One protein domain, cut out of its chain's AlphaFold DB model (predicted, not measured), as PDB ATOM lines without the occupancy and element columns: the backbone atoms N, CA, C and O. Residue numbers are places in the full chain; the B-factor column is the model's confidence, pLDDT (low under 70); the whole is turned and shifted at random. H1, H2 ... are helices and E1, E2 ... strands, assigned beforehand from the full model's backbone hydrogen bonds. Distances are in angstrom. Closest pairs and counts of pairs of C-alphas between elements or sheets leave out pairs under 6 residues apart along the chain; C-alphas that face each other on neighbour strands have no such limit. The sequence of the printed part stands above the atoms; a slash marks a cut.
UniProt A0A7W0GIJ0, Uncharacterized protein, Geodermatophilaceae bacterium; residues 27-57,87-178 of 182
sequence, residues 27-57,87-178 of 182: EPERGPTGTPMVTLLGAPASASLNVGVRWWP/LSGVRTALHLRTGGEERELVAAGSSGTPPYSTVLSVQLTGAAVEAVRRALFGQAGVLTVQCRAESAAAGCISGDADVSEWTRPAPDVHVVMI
ATOM      1  N   GLU A  27     126.153 121.071  88.146       96.06
ATOM      2  CA  GLU A  27     124.831 121.197  87.548       96.06
ATOM      3  C   GLU A  27     123.750 120.959  88.603       96.06
ATOM      4  O   GLU A  27     124.014 120.286  89.603       96.06
ATOM      5  N   PRO A  28     122.526 121.478  88.409       96.00
ATOM      6  CA  PRO A  28     121.438 121.111  89.292       96.00
ATOM      7  C   PRO A  28     121.131 119.623  89.124       96.00
ATOM      8  O   PRO A  28     121.052 119.112  88.002       96.00
ATOM      9  N   GLU A  29     120.887 118.942  90.236       94.81
ATOM     10  CA  GLU A  29     120.173 117.673  90.187       94.81
ATOM     11  C   GLU A  29     118.764 117.935  89.650       94.81
ATOM     12  O   GLU A  29     118.163 118.975  89.932       94.81
ATOM     13  N   ARG A  30     118.254 117.041  88.805       92.44
ATOM     14  CA  ARG A  30     116.969 117.225  88.126       92.44
ATOM     15  C   ARG A  30     116.002 116.140  88.562       92.44
ATOM     16  O   ARG A  30     116.373 114.972  88.630       92.44
ATOM     17  N   GLY A  31     114.760 116.535  88.828       89.88
ATOM     18  CA  GLY A  31     113.681 115.594  89.098       89.88
ATOM     19  C   GLY A  31     113.242 114.834  87.837       89.88
ATOM     20  O   GLY A  31     113.738 115.106  86.740       89.88
ATOM     21  N   PRO A  32     112.256 113.927  87.954       87.56
ATOM     22  CA  PRO A  32     111.751 113.132  86.829       87.56
ATOM     23  C   PRO A  32     111.226 113.953  85.640       87.56
ATOM     24  O   PRO A  32     111.232 113.478  84.510       87.56
ATOM     25  N   THR A  33     110.790 115.193  85.877       88.31
ATOM     26  CA  THR A  33     110.323 116.136  84.844       88.31
ATOM     27  C   THR A  33     111.462 116.892  84.152       88.31
ATOM     28  O   THR A  33     111.214 117.721  83.283       88.31
ATOM     29  N   GLY A  34     112.715 116.663  84.554       88.56
ATOM     30  CA  GLY A  34     113.872 117.446  84.120       88.56
ATOM     31  C   GLY A  34     114.018 118.792  84.841       88.56
ATOM     32  O   GLY A  34     114.988 119.517  84.592       88.56
ATOM     33  N   THR A  35     113.104 119.134  85.752       90.12
ATOM     34  CA  THR A  35     113.146 120.382  86.524       90.12
ATOM     35  C   THR A  35     114.305 120.360  87.530       90.12
ATOM     36  O   THR A  35     114.470 119.357  88.229       90.12
ATOM     37  N   PRO A  36     115.114 121.435  87.633       93.25
ATOM     38  CA  PRO A  36     116.121 121.588  88.682       93.25
ATOM     39  C   PRO A  36     115.527 121.414  90.084       93.25
ATOM     40  O   PRO A  36     114.522 122.037  90.418       93.25
ATOM     41  N   MET A  37     116.180 120.626  90.931       94.06
ATOM     42  CA  MET A  37     115.813 120.440  92.334       94.06
ATOM     43  C   MET A  37     116.306 121.623  93.172       94.06
ATOM     44  O   MET A  37     117.260 121.514  93.939       94.06
ATOM     45  N   VAL A  38     115.664 122.776  92.996       95.69
ATOM     46  CA  VAL A  38     115.926 123.992  93.771       95.69
ATOM     47  C   VAL A  38     114.612 124.487  94.362       95.69
ATOM     48  O   VAL A  38     113.726 124.925  93.631       95.69
ATOM     49  N   THR A  39     114.495 124.434  95.687       94.56
ATOM     50  CA  THR A  39     113.256 124.765  96.403       94.56
ATOM     51  C   THR A  39     113.540 125.778  97.496       94.56
ATOM     52  O   THR A  39     114.386 125.537  98.356       94.56
ATOM     53  N   LEU A  40     112.792 126.882  97.504       95.62
ATOM     54  CA  LEU A  40     112.763 127.842  98.606       95.62
ATOM     55  C   LEU A  40     111.365 127.821  99.229       95.62
ATOM     56  O   LEU A  40     110.387 128.180  98.573       95.62
ATOM     57  N   LEU A  41     111.280 127.395 100.488       95.56
ATOM     58  CA  LEU A  41     110.026 127.236 101.221       95.56
ATOM     59  C   LEU A  41     110.035 128.094 102.486       95.56
ATOM     60  O   LEU A  41     110.905 127.922 103.337       95.56
ATOM     61  N   GLY A  42     109.049 128.974 102.653       93.25
ATOM     62  CA  GLY A  42     108.868 129.705 103.909       93.25
ATOM     63  C   GLY A  42     108.228 131.077 103.748       93.25
ATOM     64  O   GLY A  42     107.435 131.307 102.841       93.25
ATOM     65  N   ALA A  43     108.562 131.988 104.657       92.19
ATOM     66  CA  ALA A  43     108.090 133.369 104.679       92.19
ATOM     67  C   ALA A  43     109.264 134.340 104.432       92.19
ATOM     68  O   ALA A  43     110.424 133.949 104.569       92.19
ATOM     69  N   PRO A  44     109.016 135.627 104.116       90.19
ATOM     70  CA  PRO A  44     110.094 136.592 103.857       90.19
ATOM     71  C   PRO A  44     111.104 136.737 105.009       90.19
ATOM     72  O   PRO A  44     112.277 137.011 104.779       90.19
ATOM     73  N   ALA A  45     110.668 136.521 106.254       93.31
ATOM     74  CA  ALA A  45     111.535 136.602 107.428       93.31
ATOM     75  C   ALA A  45     112.397 135.344 107.651       93.31
ATOM     76  O   ALA A  45     113.478 135.443 108.236       93.31
ATOM     77  N   SER A  46     111.922 134.171 107.214       96.00
ATOM     78  CA  SER A  46     112.567 132.877 107.449       96.00
ATOM     79  C   SER A  46     112.127 131.846 106.411       96.00
ATOM     80  O   SER A  46     110.928 131.610 106.239       96.00
ATOM     81  N   ALA A  47     113.092 131.209 105.745       96.88
ATOM     82  CA  ALA A  47     112.833 130.209 104.713       96.88
ATOM     83  C   ALA A  47     113.895 129.103 104.704       96.88
ATOM     84  O   ALA A  47     115.057 129.343 105.012       96.88
ATOM     85  N   SER A  48     113.494 127.896 104.321       97.75
ATOM     86  CA  SER A  48     114.381 126.768 104.057       97.75
ATOM     87  C   SER A  48     114.700 126.716 102.564       97.75
ATOM     88  O   SER A  48     113.790 126.719 101.730       97.75
ATOM     89  N   LEU A  49     115.986 126.686 102.225       97.88
ATOM     90  CA  LEU A  49     116.474 126.478 100.867       97.88
ATOM     91  C   LEU A  49     117.026 125.058 100.746       97.88
ATOM     92  O   LEU A  49     117.872 124.655 101.542       97.88
ATOM     93  N   ASN A  50     116.582 124.343  99.715       97.88
ATOM     94  CA  ASN A  50     117.104 123.040  99.320       97.88
ATOM     95  C   ASN A  50     117.648 123.122  97.895       97.88
ATOM     96  O   ASN A  50     116.966 123.627  97.002       97.88
ATOM     97  N   VAL A  51     118.869 122.633  97.695       97.81
ATOM     98  CA  VAL A  51     119.571 122.653  96.411       97.81
ATOM     99  C   VAL A  51     120.169 121.274  96.153       97.81
ATOM    100  O   VAL A  51     121.100 120.863  96.842       97.81
ATOM    101  N   GLY A  52     119.633 120.563  95.164       97.38
ATOM    102  CA  GLY A  52     120.224 119.341  94.630       97.38
ATOM    103  C   GLY A  52     121.306 119.679  93.608       97.38
ATOM    104  O   GLY A  52     121.074 120.458  92.682       97.38
ATOM    105  N   VAL A  53     122.489 119.101  93.777       97.69
ATOM    106  CA  VAL A  53     123.675 119.348  92.954       97.69
ATOM    107  C   VAL A  53     124.199 118.026  92.428       97.69
ATOM    108  O   VAL A  53     124.360 117.076  93.187       97.69
ATOM    109  N   ARG A  54     124.537 117.994  91.142       96.44
ATOM    110  CA  ARG A  54     125.253 116.911  90.474       96.44
ATOM    111  C   ARG A  54     126.590 117.438  89.968       96.44
ATOM    112  O   ARG A  54     126.624 118.473  89.301       96.44
ATOM    113  N   TRP A  55     127.685 116.720  90.215       96.19
ATOM    114  CA  TRP A  55     129.011 117.111  89.723       96.19
ATOM    115  C   TRP A  55     129.659 116.013  88.883       96.19
ATOM    116  O   TRP A  55     130.699 115.445  89.210       96.19
ATOM    117  N   TRP A  56     128.998 115.708  87.772       95.44
ATOM    118  CA  TRP A  56     129.424 114.724  86.788       95.44
ATOM    119  C   TRP A  56     128.746 115.027  85.447       95.44
ATOM    120  O   TRP A  56     127.600 115.497  85.469       95.44
ATOM    121  N   PRO A  57     129.399 114.778  84.294       94.12
ATOM    122  CA  PRO A  57     128.746 114.922  82.997       94.12
ATOM    123  C   PRO A  57     127.490 114.051  82.903       94.12
ATOM    124  O   PRO A  57     127.426 112.949  83.454       94.12
ATOM    125  N   LEU A  87     137.577 110.527  91.706       90.06
ATOM    126  CA  LEU A  87     137.570 111.628  92.672       90.06
ATOM    127  C   LEU A  87     137.420 111.134  94.112       90.06
ATOM    128  O   LEU A  87     136.577 110.289  94.408       90.06
ATOM    129  N   SER A  88     138.176 111.748  95.015       92.00
ATOM    130  CA  SER A  88     138.101 111.544  96.461       92.00
ATOM    131  C   SER A  88     137.818 112.863  97.183       92.00
ATOM    132  O   SER A  88     138.122 113.943  96.673       92.00
ATOM    133  N   GLY A  89     137.201 112.783  98.367       93.44
ATOM    134  CA  GLY A  89     136.953 113.960  99.207       93.44
ATOM    135  C   GLY A  89     136.030 115.006  98.575       93.44
ATOM    136  O   GLY A  89     136.203 116.194  98.826       93.44
ATOM    137  N   VAL A  90     135.073 114.581  97.742       96.06
ATOM    138  CA  VAL A  90     134.163 115.503  97.054       96.06
ATOM    139  C   VAL A  90     133.347 116.302  98.074       96.06
ATOM    140  O   VAL A  90     132.531 115.739  98.807       96.06
ATOM    141  N   ARG A  91     133.552 117.620  98.086       97.62
ATOM    142  CA  ARG A  91     132.850 118.596  98.924       97.62
ATOM    143  C   ARG A  91     132.073 119.558  98.039       97.62
ATOM    144  O   ARG A  91     132.649 120.168  97.142       97.62
ATOM    145  N   THR A  92     130.800 119.744  98.356       98.31
ATOM    146  CA  THR A  92     129.916 120.712  97.704       98.31
ATOM    147  C   THR A  92     129.522 121.775  98.720       98.31
ATOM    148  O   THR A  92     129.081 121.441  99.818       98.31
ATOM    149  N   ALA A  93     129.674 123.046  98.368       98.56
ATOM    150  CA  ALA A  93     129.355 124.189  99.211       98.56
ATOM    151  C   ALA A  93     128.457 125.187  98.478       98.56
ATOM    152  O   ALA A  93     128.607 125.412  97.278       98.56
ATOM    153  N   LEU A  94     127.526 125.789  99.213       98.56
ATOM    154  CA  LEU A  94     126.659 126.858  98.734       98.56
ATOM    155  C   LEU A  94     127.145 128.182  99.311       98.56
ATOM    156  O   LEU A  94     127.270 128.316 100.528       98.56
ATOM    157  N   HIS A  95     127.361 129.172  98.455       98.50
ATOM    158  CA  HIS A  95     127.853 130.487  98.840       98.50
ATOM    159  C   HIS A  95     126.837 131.571  98.492       98.50
ATOM    160  O   HIS A  95     126.210 131.549  97.433       98.50
ATOM    161  N   LEU A  96     126.686 132.538  99.394       98.06
ATOM    162  CA  LEU A  96     125.875 133.730  99.192       98.06
ATOM    163  C   LEU A  96     126.779 134.952  99.127       98.06
ATOM    164  O   LEU A  96     127.578 135.175 100.036       98.06
ATOM    165  N   ARG A  97     126.593 135.780  98.101       97.38
ATOM    166  CA  ARG A  97     127.278 137.060  97.958       97.38
ATOM    167  C   ARG A  97     126.321 138.224  98.192       97.38
ATOM    168  O   ARG A  97     125.337 138.392  97.470       97.38
ATOM    169  N   THR A  98     126.620 139.058  99.182       93.81
ATOM    170  CA  THR A  98     125.844 140.262  99.524       93.81
ATOM    171  C   THR A  98     126.784 141.411  99.849       93.81
ATOM    172  O   THR A  98     127.705 141.236 100.634       93.81
ATOM    173  N   GLY A  99     126.563 142.592  99.266       89.56
ATOM    174  CA  GLY A  99     127.378 143.773  99.587       89.56
ATOM    175  C   GLY A  99     128.866 143.648  99.231       89.56
ATOM    176  O   GLY A  99     129.678 144.362  99.798       89.56
ATOM    177  N   GLY A 100     129.227 142.745  98.312       88.56
ATOM    178  CA  GLY A 100     130.620 142.465  97.938       88.56
ATOM    179  C   GLY A 100     131.295 141.375  98.775       88.56
ATOM    180  O   GLY A 100     132.334 140.871  98.362       88.56
ATOM    181  N   GLU A 101     130.687 140.952  99.883       93.81
ATOM    182  CA  GLU A 101     131.178 139.848 100.706       93.81
ATOM    183  C   GLU A 101     130.553 138.526 100.271       93.81
ATOM    184  O   GLU A 101     129.350 138.450 100.006       93.81
ATOM    185  N   GLU A 102     131.372 137.479 100.208       96.31
ATOM    186  CA  GLU A 102     130.939 136.103  99.983       96.31
ATOM    187  C   GLU A 102     131.008 135.322 101.293       96.31
ATOM    188  O   GLU A 102     132.010 135.367 102.005       96.31
ATOM    189  N   ARG A 103     129.942 134.580 101.601       97.06
ATOM    190  CA  ARG A 103     129.883 133.693 102.764       97.06
ATOM    191  C   ARG A 103     129.401 132.308 102.367       97.06
ATOM    192  O   ARG A 103     128.464 132.182 101.579       97.06
ATOM    193  N   GLU A 104     129.999 131.277 102.948       98.25
ATOM    194  CA  GLU A 104     129.461 129.919 102.863       98.25
ATOM    195  C   GLU A 104     128.178 129.834 103.705       98.25
ATOM    196  O   GLU A 104     128.147 130.252 104.862       98.25
ATOM    197  N   LEU A 105     127.099 129.338 103.103       98.12
ATOM    198  CA  LEU A 105     125.827 129.081 103.774       98.12
ATOM    199  C   LEU A 105     125.793 127.680 104.387       98.12
ATOM    200  O   LEU A 105     125.304 127.504 105.499       98.12
ATOM    201  N   VAL A 106     126.262 126.687 103.632       98.56
ATOM    202  CA  VAL A 106     126.284 125.271 104.012       98.56
ATOM    203  C   VAL A 106     127.253 124.522 103.100       98.56
ATOM    204  O   VAL A 106     127.448 124.910 101.947       98.56
ATOM    205  N   ALA A 107     127.814 123.419 103.592       98.31
ATOM    206  CA  ALA A 107     128.561 122.471 102.783       98.31
ATOM    207  C   ALA A 107     128.300 121.029 103.224       98.31
ATOM    208  O   ALA A 107     127.995 120.773 104.389       98.31
ATOM    209  N   ALA A 108     128.451 120.092 102.292       98.06
ATOM    210  CA  ALA A 108     128.300 118.663 102.532       98.06
ATOM    211  C   ALA A 108     129.249 117.843 101.645       98.06
ATOM    212  O   ALA A 108     129.723 118.314 100.608       98.06
ATOM    213  N   GLY A 109     129.533 116.610 102.071       95.94
ATOM    214  CA  GLY A 109     130.179 115.607 101.224       95.94
ATOM    215  C   GLY A 109     129.181 114.976 100.251       95.94
ATOM    216  O   GLY A 109     127.985 114.936 100.542       95.94
ATOM    217  N   SER A 110     129.664 114.486  99.108       92.62
ATOM    218  CA  SER A 110     128.822 113.774  98.133       92.62
ATOM    219  C   SER A 110     128.697 112.274  98.431       92.62
ATOM    220  O   SER A 110     129.308 111.752  99.364       92.62
ATOM    221  N   SER A 111     127.944 111.557  97.587       84.44
ATOM    222  CA  SER A 111     127.779 110.094  97.608       84.44
ATOM    223  C   SER A 111     129.076 109.275  97.484       84.44
ATOM    224  O   SER A 111     129.033 108.055  97.629       84.44
ATOM    225  N   GLY A 112     130.220 109.900  97.182       86.62
ATOM    226  CA  GLY A 112     131.513 109.222  97.004       86.62
ATOM    227  C   GLY A 112     131.658 108.461  95.682       86.62
ATOM    228  O   GLY A 112     132.755 108.033  95.340       86.62
ATOM    229  N   THR A 113     130.585 108.351  94.901       90.19
ATOM    230  CA  THR A 113     130.562 107.722  93.576       90.19
ATOM    231  C   THR A 113     129.863 108.624  92.557       90.19
ATOM    232  O   THR A 113     128.942 109.363  92.931       90.19
ATOM    233  N   PRO A 114     130.259 108.582  91.267       92.31
ATOM    234  CA  PRO A 114     129.536 109.270  90.204       92.31
ATOM    235  C   PRO A 114     128.032 108.940  90.245       92.31
ATOM    236  O   PRO A 114     127.676 107.773  90.414       92.31
ATOM    237  N   PRO A 115     127.146 109.944  90.109       94.06
ATOM    238  CA  PRO A 115     127.412 111.287  89.590       94.06
ATOM    239  C   PRO A 115     127.741 112.349  90.666       94.06
ATOM    240  O   PRO A 115     127.562 113.546  90.432       94.06
ATOM    241  N   TYR A 116     128.216 111.918  91.840       95.00
ATOM    242  CA  TYR A 116     128.590 112.769  92.974       95.00
ATOM    243  C   TYR A 116     127.472 113.727  93.402       95.00
ATOM    244  O   TYR A 116     127.707 114.913  93.644       95.00
ATOM    245  N   SER A 117     126.245 113.206  93.485       95.88
ATOM    246  CA  SER A 117     125.086 113.984  93.920       95.88
ATOM    247  C   SER A 117     125.253 114.467  95.363       95.88
ATOM    248  O   SER A 117     125.787 113.759  96.221       95.88
ATOM    249  N   THR A 118     124.797 115.688  95.630       97.62
ATOM    250  CA  THR A 118     124.740 116.287  96.967       97.62
ATOM    251  C   THR A 118     123.467 117.111  97.103       97.62
ATOM    252  O   THR A 118     123.183 117.946  96.247       97.62
ATOM    253  N   VAL A 119     122.734 116.942  98.204       97.56
ATOM    254  CA  VAL A 119     121.627 117.835  98.568       97.56
ATOM    255  C   VAL A 119     122.096 118.762  99.680       97.56
ATOM    256  O   VAL A 119     122.535 118.311 100.736       97.56
ATOM    257  N   LEU A 120     122.009 120.065  99.434       98.38
ATOM    258  CA  LEU A 120     122.325 121.108 100.401       98.38
ATOM    259  C   LEU A 120     121.027 121.690 100.952       98.38
ATOM    260  O   LEU A 120     120.206 122.199 100.188       98.38
ATOM    261  N   SER A 121     120.873 121.658 102.272       98.25
ATOM    262  CA  SER A 121     119.718 122.217 102.978       98.25
ATOM    263  C   SER A 121     120.190 123.278 103.964       98.25
ATOM    264  O   SER A 121     121.050 123.010 104.799       98.25
ATOM    265  N   VAL A 122     119.633 124.487 103.882       98.25
ATOM    266  CA  VAL A 122     120.011 125.597 104.768       98.25
ATOM    267  C   VAL A 122     118.802 126.418 105.196       98.25
ATOM    268  O   VAL A 122     117.919 126.726 104.393       98.25
ATOM    269  N   GLN A 123     118.777 126.797 106.474       98.25
ATOM    270  CA  GLN A 123     117.816 127.761 106.992       98.25
ATOM    271  C   GLN A 123     118.332 129.184 106.759       98.25
ATOM    272  O   GLN A 123     119.449 129.533 107.138       98.25
ATOM    273  N   LEU A 124     117.499 130.015 106.148       97.75
ATOM    274  CA  LEU A 124     117.782 131.405 105.823       97.75
ATOM    275  C   LEU A 124     116.918 132.324 106.681       97.75
ATOM    276  O   LEU A 124     115.765 132.011 106.977       97.75
ATOM    277  N   THR A 125     117.461 133.488 107.028       96.31
ATOM    278  CA  THR A 125     116.757 134.530 107.784       96.31
ATOM    279  C   THR A 125     117.021 135.917 107.198       96.31
ATOM    280  O   THR A 125     118.059 136.164 106.573       96.31
ATOM    281  N   GLY A 126     116.066 136.830 107.393       94.12
ATOM    282  CA  GLY A 126     116.203 138.252 107.066       94.12
ATOM    283  C   GLY A 126     116.691 138.519 105.637       94.12
ATOM    284  O   GLY A 126     116.165 137.979 104.666       94.12
ATOM    285  N   ALA A 127     117.737 139.340 105.502       94.88
ATOM    286  CA  ALA A 127     118.278 139.758 104.204       94.88
ATOM    287  C   ALA A 127     118.778 138.596 103.318       94.88
ATOM    288  O   ALA A 127     118.857 138.748 102.097       94.88
ATOM    289  N   ALA A 128     119.094 137.434 103.904       96.44
ATOM    290  CA  ALA A 128     119.536 136.263 103.154       96.44
ATOM    291  C   ALA A 128     118.407 135.653 102.311       96.44
ATOM    292  O   ALA A 128     118.658 135.241 101.181       96.44
ATOM    293  N   VAL A 129     117.174 135.641 102.836       96.69
ATOM    294  CA  VAL A 129     115.988 135.146 102.117       96.69
ATOM    295  C   VAL A 129     115.770 135.979 100.857       96.69
ATOM    296  O   VAL A 129     115.649 135.438  99.760       96.69
ATOM    297  N   GLU A 130     115.807 137.305 100.998       95.31
ATOM    298  CA  GLU A 130     115.644 138.244  99.887       95.31
ATOM    299  C   GLU A 130     116.750 138.095  98.834       95.31
ATOM    300  O   GLU A 130     116.468 138.081  97.636       95.31
ATOM    301  N   ALA A 131     118.009 137.949  99.258       96.31
ATOM    302  CA  ALA A 131     119.130 137.755  98.342       96.31
ATOM    303  C   ALA A 131     119.011 136.442  97.553       96.31
ATOM    304  O   ALA A 131     119.108 136.459  96.325       96.31
ATOM    305  N   VAL A 132     118.724 135.328  98.233       96.56
ATOM    306  CA  VAL A 132     118.489 134.029  97.585       96.56
ATOM    307  C   VAL A 132     117.311 134.115  96.626       96.56
ATOM    308  O   VAL A 132     117.431 133.676  95.488       96.56
ATOM    309  N   ARG A 133     116.203 134.749  97.026       94.69
ATOM    310  CA  ARG A 133     115.040 134.927  96.154       94.69
ATOM    311  C   ARG A 133     115.424 135.644  94.860       94.69
ATOM    312  O   ARG A 133     115.078 135.171  93.783       94.69
ATOM    313  N   ARG A 134     116.176 136.746  94.941       94.06
ATOM    314  CA  ARG A 134     116.655 137.444  93.737       94.06
ATOM    315  C   ARG A 134     117.532 136.547  92.864       94.06
ATOM    316  O   ARG A 134     117.371 136.581  91.649       94.06
ATOM    317  N   ALA A 135     118.405 135.732  93.457       95.25
ATOM    318  CA  ALA A 135     119.225 134.776  92.713       95.25
ATOM    319  C   ALA A 135     118.367 133.751  91.956       95.25
ATOM    320  O   ALA A 135     118.563 133.547  90.759       95.25
ATOM    321  N   LEU A 136     117.361 133.177  92.624       94.12
ATOM    322  CA  LEU A 136     116.423 132.230  92.014       94.12
ATOM    323  C   LEU A 136     115.601 132.869  90.886       94.12
ATOM    324  O   LEU A 136     115.347 132.214  89.880       94.12
ATOM    325  N   PHE A 137     115.281 134.161  90.989       91.81
ATOM    326  CA  PHE A 137     114.664 134.948  89.910       91.81
ATOM    327  C   PHE A 137     115.671 135.523  88.902       91.81
ATOM    328  O   PHE A 137     115.364 136.454  88.156       91.81
ATOM    329  N   GLY A 138     116.877 134.960  88.837       91.06
ATOM    330  CA  GLY A 138     117.823 135.241  87.771       91.06
ATOM    331  C   GLY A 138     118.858 136.317  88.093       91.06
ATOM    332  O   GLY A 138     119.586 136.709  87.186       91.06
ATOM    333  N   GLN A 139     118.962 136.835  89.318       94.44
ATOM    334  CA  GLN A 139     120.054 137.750  89.648       94.44
ATOM    335  C   GLN A 139     121.378 136.979  89.758       94.44
ATOM    336  O   GLN A 139     121.638 136.301  90.750       94.44
ATOM    337  N   ALA A 140     122.227 137.135  88.745       94.88
ATOM    338  CA  ALA A 140     123.536 136.501  88.690       94.88
ATOM    339  C   ALA A 140     124.493 137.005  89.784       94.88
ATOM    340  O   ALA A 140     124.411 138.141  90.257       94.88
ATOM    341  N   GLY A 141     125.434 136.144  90.151       94.75
ATOM    342  CA  GLY A 141     126.546 136.379  91.058       94.75
ATOM    343  C   GLY A 141     126.173 136.405  92.536       94.75
ATOM    344  O   GLY A 141     127.042 136.737  93.342       94.75
ATOM    345  N   VAL A 142     124.916 136.102  92.882       97.00
ATOM    346  CA  VAL A 142     124.389 136.195  94.254       97.00
ATOM    347  C   VAL A 142     124.447 134.857  94.980       97.00
ATOM    348  O   VAL A 142     124.822 134.835  96.145       97.00
ATOM    349  N   LEU A 143     124.074 133.761  94.320       97.81
ATOM    350  CA  LEU A 143     124.052 132.424  94.910       97.81
ATOM    351  C   LEU A 143     124.847 131.479  94.013       97.81
ATOM    352  O   LEU A 143     124.468 131.257  92.863       97.81
ATOM    353  N   THR A 144     125.943 130.938  94.532       98.00
ATOM    354  CA  THR A 144     126.844 130.056  93.784       98.00
ATOM    355  C   THR A 144     127.025 128.727  94.499       98.00
ATOM    356  O   THR A 144     126.946 128.640  95.723       98.00
ATOM    357  N   VAL A 145     127.261 127.679  93.721       98.12
ATOM    358  CA  VAL A 145     127.652 126.361  94.207       98.12
ATOM    359  C   VAL A 145     129.086 126.107  93.792       98.12
ATOM    360  O   VAL A 145     129.427 126.288  92.626       98.12
ATOM    361  N   GLN A 146     129.893 125.654  94.744       97.94
ATOM    362  CA  GLN A 146     131.269 125.247  94.533       97.94
ATOM    363  C   GLN A 146     131.420 123.768  94.864       97.94
ATOM    364  O   GLN A 146     131.071 123.331  95.959       97.94
ATOM    365  N   CYS A 147     132.001 123.012  93.944       97.56
ATOM    366  CA  CYS A 147     132.441 121.649  94.180       97.56
ATOM    367  C   CYS A 147     133.967 121.581  94.162       97.56
ATOM    368  O   CYS A 147     134.618 122.247  93.354       97.56
ATOM    369  N   ARG A 148     134.541 120.769  95.050       97.25
ATOM    370  CA  ARG A 148     135.980 120.490  95.114       97.25
ATOM    371  C   ARG A 148     136.227 119.017  95.387       97.25
ATOM    372  O   ARG A 148     135.468 118.410  96.136       97.25
ATOM    373  N   ALA A 149     137.279 118.461  94.801       96.19
ATOM    374  CA  ALA A 149     137.737 117.098  95.052       96.19
ATOM    375  C   ALA A 149     139.209 116.926  94.677       96.19
ATOM    376  O   ALA A 149     139.776 117.743  93.953       96.19
ATOM    377  N   GLU A 150     139.790 115.813  95.108       94.50
ATOM    378  CA  GLU A 150     141.119 115.374  94.693       94.50
ATOM    379  C   GLU A 150     141.013 114.241  93.673       94.50
ATOM    380  O   GLU A 150     140.277 113.273  93.880       94.50
ATOM    381  N   SER A 151     141.782 114.335  92.589       91.06
ATOM    382  CA  SER A 151     141.935 113.284  91.586       91.06
ATOM    383  C   SER A 151     143.379 112.823  91.504       91.06
ATOM    384  O   SER A 151     144.288 113.635  91.343       91.06
ATOM    385  N   ALA A 152     143.596 111.509  91.496       89.12
ATOM    386  CA  ALA A 152     144.927 110.951  91.271       89.12
ATOM    387  C   ALA A 152     145.511 111.353  89.901       89.12
ATOM    388  O   ALA A 152     146.722 111.498  89.768       89.12
ATOM    389  N   ALA A 153     144.657 111.558  88.889       87.69
ATOM    390  CA  ALA A 153     145.087 111.858  87.523       87.69
ATOM    391  C   ALA A 153     145.248 113.363  87.239       87.69
ATOM    392  O   ALA A 153     146.008 113.736  86.348       87.69
ATOM    393  N   ALA A 154     144.516 114.225  87.951       88.12
ATOM    394  CA  ALA A 154     144.449 115.662  87.656       88.12
ATOM    395  C   ALA A 154     144.744 116.578  88.860       88.12
ATOM    396  O   ALA A 154     144.707 117.799  88.708       88.12
ATOM    397  N   GLY A 155     145.053 116.017  90.033       91.31
ATOM    398  CA  GLY A 155     145.253 116.760  91.276       91.31
ATOM    399  C   GLY A 155     143.951 117.360  91.812       91.31
ATOM    400  O   GLY A 155     142.875 116.780  91.642       91.31
ATOM    401  N   CYS A 156     144.050 118.533  92.439       94.25
ATOM    402  CA  CYS A 156     142.892 119.241  92.972       94.25
ATOM    403  C   CYS A 156     142.016 119.768  91.827       94.25
ATOM    404  O   CYS A 156     142.463 120.540  90.973       94.25
ATOM    405  N   ILE A 157     140.751 119.360  91.818       94.00
ATOM    406  CA  ILE A 157     139.748 119.796  90.853       94.00
ATOM    407  C   ILE A 157     138.714 120.627  91.598       94.00
ATOM    408  O   ILE A 157     138.273 120.284  92.695       94.00
ATOM    409  N   SER A 158     138.292 121.716  90.968       95.75
ATOM    410  CA  SER A 158     137.169 122.517  91.424       95.75
ATOM    411  C   SER A 158     136.287 122.918  90.253       95.75
ATOM    412  O   SER A 158     136.731 122.964  89.099       95.75
ATOM    413  N   GLY A 159     135.022 123.167  90.562       95.44
ATOM    414  CA  GLY A 159     134.057 123.718  89.631       95.44
ATOM    415  C   GLY A 159     133.054 124.578  90.376       95.44
ATOM    416  O   GLY A 159     132.597 124.211  91.456       95.44
ATOM    417  N   ASP A 160     132.683 125.696  89.765       96.81
ATOM    418  CA  ASP A 160     131.713 126.636  90.307       96.81
ATOM    419  C   ASP A 160     130.543 126.807  89.332       96.81
ATOM    420  O   ASP A 160     130.694 126.683  88.110       96.81
ATOM    421  N   ALA A 161     129.360 127.077  89.872       96.62
ATOM    422  CA  ALA A 161     128.176 127.391  89.091       96.62
ATOM    423  C   ALA A 161     127.310 128.433  89.789       96.62
ATOM    424  O   ALA A 161     127.179 128.449  91.012       96.62
ATOM    425  N   ASP A 162     126.677 129.281  88.991       96.31
ATOM    426  CA  ASP A 162     125.691 130.243  89.459       96.31
ATOM    427  C   ASP A 162     124.297 129.605  89.444       96.31
ATOM    428  O   ASP A 162     123.838 129.113  88.409       96.31
ATOM    429  N   VAL A 163     123.609 129.616  90.588       95.88
ATOM    430  CA  VAL A 163     122.277 129.005  90.723       95.88
ATOM    431  C   VAL A 163     121.239 129.734  89.865       95.88
ATOM    432  O   VAL A 163     120.273 129.122  89.411       95.88
ATOM    433  N   SER A 164     121.451 131.017  89.556       94.44
ATOM    434  CA  SER A 164     120.565 131.783  88.670       94.44
ATOM    435  C   SER A 164     120.560 131.274  87.222       94.44
ATOM    436  O   SER A 164     119.626 131.550  86.468       94.44
ATOM    437  N   GLU A 165     121.579 130.515  86.811       93.56
ATOM    438  CA  GLU A 165     121.618 129.858  85.501       93.56
ATOM    439  C   GLU A 165     120.775 128.582  85.475       93.56
ATOM    440  O   GLU A 165     120.388 128.118  84.406       93.56
ATOM    441  N   TRP A 166     120.488 127.998  86.638       92.88
ATOM    442  CA  TRP A 166     119.722 126.758  86.738       92.88
ATOM    443  C   TRP A 166     118.229 127.030  86.607       92.88
ATOM    444  O   TRP A 166     117.495 126.205  86.076       92.88
ATOM    445  N   THR A 167     117.795 128.208  87.045       85.12
ATOM    446  CA  THR A 167     116.392 128.619  87.092       85.12
ATOM    447  C   THR A 167     115.906 129.313  85.816       85.12
ATOM    448  O   THR A 167     114.727 129.631  85.695       85.12
ATOM    449  N   ARG A 168     116.779 129.531  84.823       79.19
ATOM    450  CA  ARG A 168     116.435 130.174  83.543       79.19
ATOM    451  C   ARG A 168     116.258 129.138  82.422       79.19
ATOM    452  O   ARG A 168     117.151 128.317  82.238       79.19
ATOM    453  N   PRO A 169     115.187 129.180  81.603       57.91
ATOM    454  CA  PRO A 169     113.922 129.907  81.740       57.91
ATOM    455  C   PRO A 169     112.841 129.057  82.440       57.91
ATOM    456  O   PRO A 169     111.657 129.301  82.235       57.91
ATOM    457  N   ALA A 170     113.233 128.009  83.173       54.94
ATOM    458  CA  ALA A 170     112.316 126.997  83.683       54.94
ATOM    459  C   ALA A 170     111.262 127.632  84.619       54.94
ATOM    460  O   ALA A 170     111.630 128.112  85.693       54.94
ATOM    461  N   PRO A 171     109.966 127.636  84.249       51.72
ATOM    462  CA  PRO A 171     108.904 128.222  85.073       51.72
ATOM    463  C   PRO A 171     108.670 127.465  86.392       51.72
ATOM    464  O   PRO A 171     107.982 127.973  87.272       51.72
ATOM    465  N   ASP A 172     109.272 126.286  86.556       58.91
ATOM    466  CA  ASP A 172     108.955 125.341  87.629       58.91
ATOM    467  C   ASP A 172     109.904 125.427  88.837       58.91
ATOM    468  O   ASP A 172     110.090 124.451  89.566       58.91
ATOM    469  N   VAL A 173     110.526 126.585  89.089       61.06
ATOM    470  CA  VAL A 173     111.153 126.809  90.400       61.06
ATOM    471  C   VAL A 173     110.042 126.952  91.426       61.06
ATOM    472  O   VAL A 173     109.324 127.953  91.461       61.06
ATOM    473  N   HIS A 174     109.914 125.953  92.293       68.12
ATOM    474  CA  HIS A 174     108.944 125.982  93.376       68.12
ATOM    475  C   HIS A 174     109.417 126.947  94.471       68.12
ATOM    476  O   HIS A 174     110.096 126.572  95.428       68.12
ATOM    477  N   VAL A 175     109.044 128.217  94.317       69.31
ATOM    478  CA  VAL A 175     109.103 129.216  95.385       69.31
ATOM    479  C   VAL A 175     107.738 129.235  96.059       69.31
ATOM    480  O   VAL A 175     106.807 129.891  95.594       69.31
ATOM    481  N   VAL A 176     107.598 128.480  97.147       74.19
ATOM    482  CA  VAL A 176     106.350 128.437  97.917       74.19
ATOM    483  C   VAL A 176     106.487 129.400  99.087       74.19
ATOM    484  O   VAL A 176     107.130 129.095 100.094       74.19
ATOM    485  N   MET A 177     105.885 130.581  98.933       69.81
ATOM    486  CA  MET A 177     105.812 131.579  99.996       69.81
ATOM    487  C   MET A 177     104.498 131.426 100.753       69.81
ATOM    488  O   MET A 177     103.425 131.628 100.185       69.81
ATOM    489  N   ILE A 178     104.580 131.089 102.037       71.38
ATOM    490  CA  ILE A 178     103.407 131.036 102.912       71.38
ATOM    491  C   ILE A 178     103.251 132.421 103.543       71.38
ATOM    492  O   ILE A 178     104.163 132.915 104.210       71.38
TER     493      ILE A 178
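This is residues 27 to 57 and 87 to 178 of the 182 residues of an uncharacterized protein of Geodermatophilaceae bacterium (UniProt A0A7W0GIJ0). Two four-stranded sheets are stacked partly face to face as a loose sandwich, their strands crossed at 40 degrees, with the single helix H1 wedged between them towards one end. E4 and E5, an edge strand of each sheet, come together along one side. The printed part has 123 residues, mostly strand, in the order E1 E2 E3 E4 E5 H1 E6 E7 E8; sheet E5 E2 E1 E8 is mixed, sheet E4 E3 E6 E7 antiparallel. It is compact, with a radius of gyration of the C-alphas of 14.3 A and spans of 46 by 35 by 21 A.

E1 is residues 38 to 43, from C-alpha 38 at (115.926, 123.992, 93.771), and E2 46 to 54, 26.5 A long. E3 is 88 to 98, 31.4 A; E4 101 to 109, 24.3 A; E5 118 to 125, 22.7 A. H1 is 127 to 136, 14.4 A. E6 is 143 to 151, 26.4 A; E7 155 to 162, 23.8 A; E8 175 to 177, ending at (105.812, 131.579, 99.996).

E1 and E2 form a hairpin, with N 41 and O 48 2.9 A apart. E5 is antiparallel to E2, N 49 to O 122 2.9 A; E8 is parallel to E1, N 176 to O 40 3.1 A. In the other, twisted sheet, E3 and E4 form an antiparallel hairpin, with N 94 and O 106 within hydrogen-bond range at 2.9 A. H1 is on both sheets, at heights of 9.4 A and 8.6 A; every O i to N i+4 pair in it is within hydrogen-bond range. The closest C-alphas of E4 and E5, Val 106 and Val 122, are 6.3 A apart.

Residues 58 to 86 are not printed, a gap of 13.5 A between C-alphas 57 and 87. The link E7 to E8 is long; residues 169 to 175 and 177 have pLDDT under 70.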